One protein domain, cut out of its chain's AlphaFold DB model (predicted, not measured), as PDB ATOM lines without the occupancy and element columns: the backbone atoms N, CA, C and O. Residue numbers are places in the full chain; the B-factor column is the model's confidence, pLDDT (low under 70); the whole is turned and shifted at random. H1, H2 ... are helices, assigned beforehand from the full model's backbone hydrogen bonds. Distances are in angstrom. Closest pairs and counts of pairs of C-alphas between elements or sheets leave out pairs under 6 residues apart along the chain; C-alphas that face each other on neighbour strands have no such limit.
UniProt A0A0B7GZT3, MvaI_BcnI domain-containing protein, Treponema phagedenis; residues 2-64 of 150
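Overview. This is residues 2 to 64 of the 150 residues of the protein "MvaI_BcnI domain-containing protein" of Treponema phagedenis (UniProt A0A0B7GZT3). A long helix, H1, makes one side of the domain, and a shorter helix, H2, is set steeply to it, with the last residue of H2 coming near Arg 12 of H1. Two long stretches with no named element make up much of the rest: residues 19 to 31 lead from H1 to H2, and residues 42 to 64 swing out in a loop, fold back and run on to the last printed residue. The printed part has 63 residues with two named helices, H1 then H2, and no named strand; its class is all helix, though under half of the residues, 27 of 63, are in named elements. It is compact, with a radius of gyration of the C-alphas of 12.2 A, and spans 36 by 30 by 22 A.

Along the chain. H1 is residues 2 to 18, 25.2 A from its first C-alpha at (34.254, 28.986, 20.529) to its last at (13.701, 18.995, 10.018). H2 is residues 32 to 41, 14.3 A long, and ends at C-alpha 41, at (24.254, 26.687, 5.575).

Arrangement. H1 and H2 are close but not clearly touching, with 2 pairs of C-alphas within 8 A. Their closest C-alphas, those of Arg 12 and Leu 41, are 7.1 A apart. They run opposite ways at a steep tilt of 65 degrees. In H2 every O i to N i+4 pair is within hydrogen-bond range; in H1, 12 of 13 are.

Size, cuts and confidence. The two C-alphas farthest apart, those of Asn 3 and Gly 28, are 36.6 A apart. The printed part has no cut. The link from H1 to H2, 13 residues, is long. The mean pLDDT of the printed part is 87.8, and residues 2 to 3 and 27 to 30 are under 70.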
ATOM      1  N   ARG A   2      34.286  30.427  20.915       59.41
ATOM      2  CA  ARG A   2      34.254  28.986  20.529       59.41
ATOM      3  C   ARG A   2      32.945  28.216  20.809       59.41
ATOM      4  O   ARG A   2      32.562  27.358  20.027       59.41
ATOM      5  N   ASN A   3      32.248  28.531  21.906       69.38
ATOM      6  CA  ASN A   3      30.995  27.851  22.261       69.38
ATOM      7  C   ASN A   3      29.768  28.372  21.487       69.38
ATOM      8  O   ASN A   3      28.780  27.657  21.383       69.38
ATOM      9  N   SER A   4      29.803  29.602  20.956       84.44
ATOM     10  CA  SER A   4      28.653  30.171  20.234       84.44
ATOM     11  C   SER A   4      28.521  29.588  18.834       84.44
ATOM     12  O   SER A   4      27.411  29.286  18.409       84.44
ATOM     13  N   ASP A   5      29.644  29.376  18.149       88.56
ATOM     14  CA  ASP A   5      29.638  28.911  16.758       88.56
ATOM     15  C   ASP A   5      29.235  27.439  16.677       88.56
ATOM     16  O   ASP A   5      28.490  27.044  15.785       88.56
ATOM     17  N   PHE A   6      29.651  26.638  17.662       90.00
ATOM     18  CA  PHE A   6      29.225  25.247  17.783       90.00
ATOM     19  C   PHE A   6      27.709  25.119  18.005       90.00
ATOM     20  O   PHE A   6      27.046  24.352  17.306       90.00
ATOM     21  N   GLU A   7      27.142  25.885  18.943       93.44
ATOM     22  CA  GLU A   7      25.695  25.850  19.199       93.44
ATOM     23  C   GLU A   7      24.893  26.385  18.006       93.44
ATOM     24  O   GLU A   7      23.852  25.824  17.659       93.44
ATOM     25  N   LEU A   8      25.402  27.415  17.320       93.44
ATOM     26  CA  LEU A   8      24.808  27.922  16.085       93.44
ATOM     27  C   LEU A   8      24.813  26.854  14.983       93.44
ATOM     28  O   LEU A   8      23.770  26.603  14.376       93.44
ATOM     29  N   LEU A   9      25.951  26.194  14.751       94.56
ATOM     30  CA  LEU A   9      26.073  25.121  13.766       94.56
ATOM     31  C   LEU A   9      25.102  23.978  14.080       94.56
ATOM     32  O   LEU A   9      24.346  23.548  13.213       94.56
ATOM     33  N   LYS A  10      25.059  23.525  15.336       95.38
ATOM     34  CA  LYS A  10      24.140  22.474  15.785       95.38
ATOM     35  C   LYS A  10      22.678  22.853  15.545       95.38
ATOM     36  O   LYS A  10      21.921  22.048  15.007       95.38
ATOM     37  N   MET A  11      22.287  24.077  15.900       96.62
ATOM     38  CA  MET A  11      20.937  24.584  15.651       96.62
ATOM     39  C   MET A  11      20.599  24.565  14.154       96.62
ATOM     40  O   MET A  11      19.519  24.109  13.778       96.62
ATOM     41  N   ARG A  12      21.518  25.014  13.290       96.50
ATOM     42  CA  ARG A  12      21.323  25.018  11.831       96.50
ATOM     43  C   ARG A  12      21.218  23.601  11.264       96.50
ATOM     44  O   ARG A  12      20.350  23.343  10.436       96.50
ATOM     45  N   LEU A  13      22.024  22.659  11.751       96.44
ATOM     46  CA  LEU A  13      21.950  21.256  11.334       96.44
ATOM     47  C   LEU A  13      20.626  20.589  11.740       96.44
ATOM     48  O   LEU A  13      20.055  19.847  10.942       96.44
ATOM     49  N   GLU A  14      20.090  20.874  12.931       97.81
ATOM     50  CA  GLU A  14      18.761  20.377  13.328       97.81
ATOM     51  C   GLU A  14      17.637  20.995  12.479       97.81
ATOM     52  O   GLU A  14      16.707  20.289  12.090       97.81
ATOM     53  N   GLN A  15      17.741  22.280  12.109       97.62
ATOM     54  CA  GLN A  15      16.809  22.911  11.162       97.62
ATOM     55  C   GLN A  15      16.844  22.215   9.797       97.62
ATOM     56  O   GLN A  15      15.792  21.888   9.253       97.62
ATOM     57  N   ILE A  16      18.039  21.931   9.273       96.38
ATOM     58  CA  ILE A  16      18.220  21.221   7.999       96.38
ATOM     59  C   ILE A  16      17.620  19.817   8.065       96.38
ATOM     60  O   ILE A  16      16.894  19.406   7.162       96.38
ATOM     61  N   LYS A  17      17.865  19.085   9.153       96.44
ATOM     62  CA  LYS A  17      17.290  17.755   9.376       96.44
ATOM     63  C   LYS A  17      15.758  17.783   9.404       96.44
ATOM     64  O   LYS A  17      15.131  16.866   8.875       96.44
ATOM     65  N   ALA A  18      15.155  18.828   9.975       97.94
ATOM     66  CA  ALA A  18      13.701  18.995  10.018       97.94
ATOM     67  C   ALA A  18      13.063  19.231   8.633       97.94
ATOM     68  O   ALA A  18      11.872  18.969   8.475       97.94
ATOM     69  N   LEU A  19      13.833  19.656   7.620       96.62
ATOM     70  CA  LEU A  19      13.353  19.769   6.233       96.62
ATOM     71  C   LEU A  19      13.067  18.400   5.589       96.62
ATOM     72  O   LEU A  19      12.358  18.326   4.587       96.62
ATOM     73  N   GLY A  20      13.613  17.311   6.143       96.25
ATOM     74  CA  GLY A  20      13.502  15.977   5.564       96.25
ATOM     75  C   GLY A  20      14.351  15.824   4.300       96.25
ATOM     76  O   GLY A  20      15.540  16.134   4.287       96.25
ATOM     77  N   TRP A  21      13.761  15.287   3.231       94.69
ATOM     78  CA  TRP A  21      14.481  15.045   1.979       94.69
ATOM     79  C   TRP A  21      14.676  16.337   1.185       94.69
ATOM     80  O   TRP A  21      13.721  16.912   0.668       94.69
ATOM     81  N   VAL A  22      15.935  16.747   1.022       93.12
ATOM     82  CA  VAL A  22      16.311  17.913   0.216       93.12
ATOM     83  C   VAL A  22      16.761  17.472  -1.176       93.12
ATOM     84  O   VAL A  22      17.579  16.563  -1.334       93.12
ATOM     85  N   LYS A  23      16.227  18.130  -2.209       89.81
ATOM     86  CA  LYS A  23      16.630  17.899  -3.599       89.81
ATOM     87  C   LYS A  23      18.047  18.432  -3.828       89.81
ATOM     88  O   LYS A  23      18.301  19.612  -3.610       89.81
ATOM     89  N   ASN A  24      18.938  17.584  -4.340       85.50
ATOM     90  CA  ASN A  24      20.268  18.005  -4.779       85.50
ATOM     91  C   ASN A  24      20.144  18.960  -5.981       85.50
ATOM     92  O   ASN A  24      19.536  18.600  -6.988       85.50
ATOM     93  N   GLN A  25      20.715  20.161  -5.894       76.50
ATOM     94  CA  GLN A  25      20.688  21.140  -6.989       76.50
ATOM     95  C   GLN A  25      21.870  20.984  -7.960       76.50
ATOM     96  O   GLN A  25      21.812  21.462  -9.090       76.50
ATOM     97  N   ARG A  26      22.922  20.254  -7.566       75.62
ATOM     98  CA  ARG A  26      24.175  20.097  -8.318       75.62
ATOM     99  C   ARG A  26      24.375  18.635  -8.735       75.62
ATOM    100  O   ARG A  26      25.143  17.874  -8.143       75.62
ATOM    101  N   HIS A  27      23.619  18.219  -9.752       66.94
ATOM    102  CA  HIS A  27      23.658  16.858 -10.299       66.94
ATOM    103  C   HIS A  27      24.964  16.589 -11.063       66.94
ATOM    104  O   HIS A  27      25.490  17.469 -11.736       66.94
ATOM    105  N   GLY A  28      25.475  15.357 -10.981       66.50
ATOM    106  CA  GLY A  28      26.653  14.911 -11.740       66.50
ATOM    107  C   GLY A  28      28.013  15.202 -11.093       66.50
ATOM    108  O   GLY A  28      29.009  14.634 -11.527       66.50
ATOM    109  N   ASN A  29      28.070  16.008 -10.028       63.81
ATOM    110  CA  ASN A  29      29.296  16.204  -9.256       63.81
ATOM    111  C   ASN A  29      29.410  15.154  -8.133       63.81
ATOM    112  O   ASN A  29      28.456  14.930  -7.382       63.81
ATOM    113  N   ALA A  30      30.590  14.547  -7.973       67.12
ATOM    114  CA  ALA A  30      30.898  13.669  -6.841       67.12
ATOM    115  C   ALA A  30      30.711  14.383  -5.484       67.12
ATOM    116  O   ALA A  30      30.373  13.732  -4.496       67.12
ATOM    117  N   GLY A  31      30.854  15.715  -5.459       77.81
ATOM    118  CA  GLY A  31      30.648  16.574  -4.288       77.81
ATOM    119  C   GLY A  31      29.196  16.956  -3.975       77.81
ATOM    120  O   GLY A  31      28.962  17.621  -2.977       77.81
ATOM    121  N   GLY A  32      28.193  16.528  -4.754       85.44
ATOM    122  CA  GLY A  32      26.831  17.087  -4.670       85.44
ATOM    123  C   GLY A  32      26.171  17.086  -3.278       85.44
ATOM    124  O   GLY A  32      25.395  17.987  -2.975       85.44
ATOM    125  N   VAL A  33      26.490  16.118  -2.407       89.06
ATOM    126  CA  VAL A  33      25.982  16.096  -1.018       89.06
ATOM    127  C   VAL A  33      26.645  17.177  -0.152       89.06
ATOM    128  O   VAL A  33      25.967  17.785   0.670       89.06
ATOM    129  N   GLY A  34      27.944  17.432  -0.343       90.94
ATOM    130  CA  GLY A  34      28.697  18.492   0.341       90.94
ATOM    131  C   GLY A  34      28.185  19.859  -0.068       90.94
ATOM    132  O   GLY A  34      27.677  20.586   0.778       90.94
ATOM    133  N   ASN A  35      28.147  20.114  -1.376       89.50
ATOM    134  CA  ASN A  35      27.651  21.378  -1.908       89.50
ATOM    135  C   ASN A  35      26.200  21.659  -1.482       89.50
ATOM    136  O   ASN A  35      25.856  22.797  -1.205       89.50
ATOM    137  N   THR A  36      25.342  20.632  -1.384       92.12
ATOM    138  CA  THR A  36      23.966  20.825  -0.888       92.12
ATOM    139  C   THR A  36      23.950  21.278   0.575       92.12
ATOM    140  O   THR A  36      23.136  22.122   0.937       92.12
ATOM    141  N   LEU A  37      24.815  20.723   1.433       93.12
ATOM    142  CA  LEU A  37      24.897  21.157   2.828       93.12
ATOM    143  C   LEU A  37      25.459  22.579   2.941       93.12
ATOM    144  O   LEU A  37      24.926  23.367   3.713       93.12
ATOM    145  N   GLU A  38      26.497  22.898   2.170       92.56
ATOM    146  CA  GLU A  38      27.079  24.243   2.102       92.56
ATOM    147  C   GLU A  38      26.031  25.274   1.668       92.56
ATOM    148  O   GLU A  38      25.838  26.272   2.362       92.56
ATOM    149  N   ASP A  39      25.272  24.978   0.606       91.69
ATOM    150  CA  ASP A  39      24.183  25.826   0.110       91.69
ATOM    151  C   ASP A  39      23.110  26.055   1.202       91.69
ATOM    152  O   ASP A  39      22.622  27.169   1.371       91.69
ATOM    153  N   LEU A  40      22.755  25.027   1.986       93.75
ATOM    154  CA  LEU A  40      21.772  25.136   3.080       93.75
ATOM    155  C   LEU A  40      22.290  25.896   4.311       93.75
ATOM    156  O   LEU A  40      21.493  26.385   5.117       93.75
ATOM    157  N   LEU A  41      23.607  25.953   4.493       93.94
ATOM    158  CA  LEU A  41      24.254  26.687   5.575       93.94
ATOM    159  C   LEU A  41      24.656  28.109   5.166       93.94
ATOM    160  O   LEU A  41      25.171  28.830   6.018       93.94
ATOM    161  N   ASP A  42      24.368  28.516   3.925       91.50
ATOM    162  CA  ASP A  42      24.799  29.783   3.326       91.50
ATOM    163  C   ASP A  42      26.339  29.928   3.288       91.50
ATOM    164  O   ASP A  42      26.887  31.021   3.447       91.50
ATOM    165  N   ILE A  43      27.054  28.812   3.086       90.38
ATOM    166  CA  ILE A  43      28.519  28.765   2.981       90.38
ATOM    167  C   ILE A  43      28.913  28.876   1.506       90.38
ATOM    168  O   ILE A  43      28.503  28.073   0.670       90.38
ATOM    169  N   ALA A  44      29.733  29.875   1.179       85.50
ATOM    170  CA  ALA A  44      30.248  30.044  -0.172       85.50
ATOM    171  C   ALA A  44      31.376  29.043  -0.467       85.50
ATOM    172  O   ALA A  44      32.395  29.008   0.231       85.50
ATOM    173  N   GLU A  45      31.215  28.284  -1.551       81.69
ATOM    174  CA  GLU A  45      32.243  27.375  -2.060       81.69
ATOM    175  C   GLU A  45      33.546  28.137  -2.336       81.69
ATOM    176  O   GLU A  45      33.568  29.163  -3.023       81.69
ATOM    177  N   ASN A  46      34.651  27.633  -1.794       82.00
ATOM    178  CA  ASN A  46      35.973  28.214  -1.971       82.00
ATOM    179  C   ASN A  46      37.054  27.116  -1.972       82.00
ATOM    180  O   ASN A  46      36.803  25.979  -1.599       82.00
ATOM    181  N   ASN A  47      38.267  27.459  -2.416       79.00
ATOM    182  CA  ASN A  47      39.409  26.531  -2.476       79.00
ATOM    183  C   ASN A  47      40.441  26.791  -1.360       79.00
ATOM    184  O   ASN A  47      41.626  26.489  -1.527       79.00
ATOM    185  N   LEU A  48      40.033  27.428  -0.258       81.62
ATOM    186  CA  LEU A  48      40.928  27.739   0.854       81.62
ATOM    187  C   LEU A  48      41.074  26.514   1.759       81.62
ATOM    188  O   LEU A  48      40.138  25.752   1.962       81.62
ATOM    189  N   GLN A  49      42.261  26.336   2.339       80.69
ATOM    190  CA  GLN A  49      42.485  25.341   3.392       80.69
ATOM    191  C   GLN A  49      42.086  25.931   4.748       80.69
ATOM    192  O   GLN A  49      42.926  26.102   5.630       80.69
ATOM    193  N   LEU A  50      40.821  26.324   4.868       85.94
ATOM    194  CA  LEU A  50      40.234  26.896   6.075       85.94
ATOM    195  C   LEU A  50      38.954  26.134   6.424       85.94
ATOM    196  O   LEU A  50      38.316  25.631   5.504       85.94
ATOM    197  N   PRO A  51      38.575  26.077   7.713       88.25
ATOM    198  CA  PRO A  51      37.322  25.456   8.111       88.25
ATOM    199  C   PRO A  51      36.109  26.131   7.458       88.25
ATOM    200  O   PRO A  51      36.072  27.357   7.329       88.25
ATOM    201  N   ASP A  52      35.100  25.335   7.104       88.38
ATOM    202  CA  ASP A  52      33.881  25.817   6.439       88.38
ATOM    203  C   ASP A  52      32.999  26.698   7.342       88.38
ATOM    204  O   ASP A  52      32.349  27.631   6.867       88.38
ATOM    205  N   PHE A  53      32.950  26.411   8.651       87.12
ATOM    206  CA  PHE A  53      32.074  27.098   9.604       87.12
ATOM    207  C   PHE A  53      32.817  27.509  10.882       87.12
ATOM    208  O   PHE A  53      32.923  26.745  11.846       87.12
ATOM    209  N   GLY A  54      33.312  28.748  10.915       87.00
ATOM    210  CA  GLY A  54      34.115  29.248  12.034       87.00
ATOM    211  C   GLY A  54      35.407  28.440  12.175       87.00
ATOM    212  O   GLY A  54      36.261  28.494  11.298       87.00
ATOM    213  N   ASP A  55      35.525  27.668  13.258       88.94
ATOM    214  CA  ASP A  55      36.653  26.755  13.513       88.94
ATOM    215  C   ASP A  55      36.372  25.295  13.075       88.94
ATOM    216  O   ASP A  55      37.183  24.402  13.331       88.94
ATOM    217  N   TRP A  56      35.215  25.022  12.458       90.50
ATOM    218  CA  TRP A  56      34.730  23.666  12.177       90.50
ATOM    219  C   TRP A  56      34.733  23.337  10.683       90.50
ATOM    220  O   TRP A  56      34.104  24.026   9.883       90.50
ATOM    221  N   GLU A  57      35.407  22.244  10.326       93.31
ATOM    222  CA  GLU A  57      35.358  21.650   8.987       93.31
ATOM    223  C   GLU A  57      34.108  20.778   8.844       93.31
ATOM    224  O   GLU A  57      33.828  19.933   9.705       93.31
ATOM    225  N   LEU A  58      33.385  20.926   7.737       93.50
ATOM    226  CA  LEU A  58      32.199  20.142   7.436       93.50
ATOM    227  C   LEU A  58      32.519  19.059   6.408       93.50
ATOM    228  O   LEU A  58      33.141  19.272   5.372       93.50
ATOM    229  N   LYS A  59      32.055  17.840   6.689       93.25
ATOM    230  CA  LYS A  59      32.147  16.713   5.759       93.25
ATOM    231  C   LYS A  59      30.820  15.984   5.715       93.25
ATOM    232  O   LYS A  59      30.275  15.602   6.748       93.25
ATOM    233  N   THR A  60      30.313  15.755   4.509       92.69
ATOM    234  CA  THR A  60      29.101  14.967   4.299       92.69
ATOM    235  C   THR A  60      29.431  13.611   3.707       92.69
ATOM    236  O   THR A  60      30.337  13.447   2.890       92.69
ATOM    237  N   GLN A  61      28.664  12.608   4.119       92.12
ATOM    238  CA  GLN A  61      28.777  11.261   3.596       92.12
ATOM    239  C   GLN A  61      27.411  10.580   3.646       92.12
ATOM    240  O   GLN A  61      26.630  10.786   4.572       92.12
ATOM    241  N   ARG A  62      27.099   9.762   2.637       90.56
ATOM    242  CA  ARG A  62      25.875   8.949   2.656       90.56
ATOM    243  C   ARG A  62      26.000   7.874   3.736       90.56
ATOM    244  O   ARG A  62      26.983   7.145   3.728       90.56
ATOM    245  N   ALA A  63      24.983   7.720   4.583       91.25
ATOM    246  CA  ALA A  63      25.019   6.800   5.727       91.25
ATOM    247  C   ALA A  63      25.342   5.337   5.356       91.25
ATOM    248  O   ALA A  63      26.057   4.663   6.085       91.25
ATOM    249  N   ASN A  64      24.862   4.863   4.200       91.38
ATOM    250  CA  ASN A  64      25.043   3.475   3.755       91.38
ATOM    251  C   ASN A  64      26.210   3.290   2.765       91.38
ATOM    252  O   ASN A  64      26.233   2.306   2.029       91.38
TER     253      ASN A  64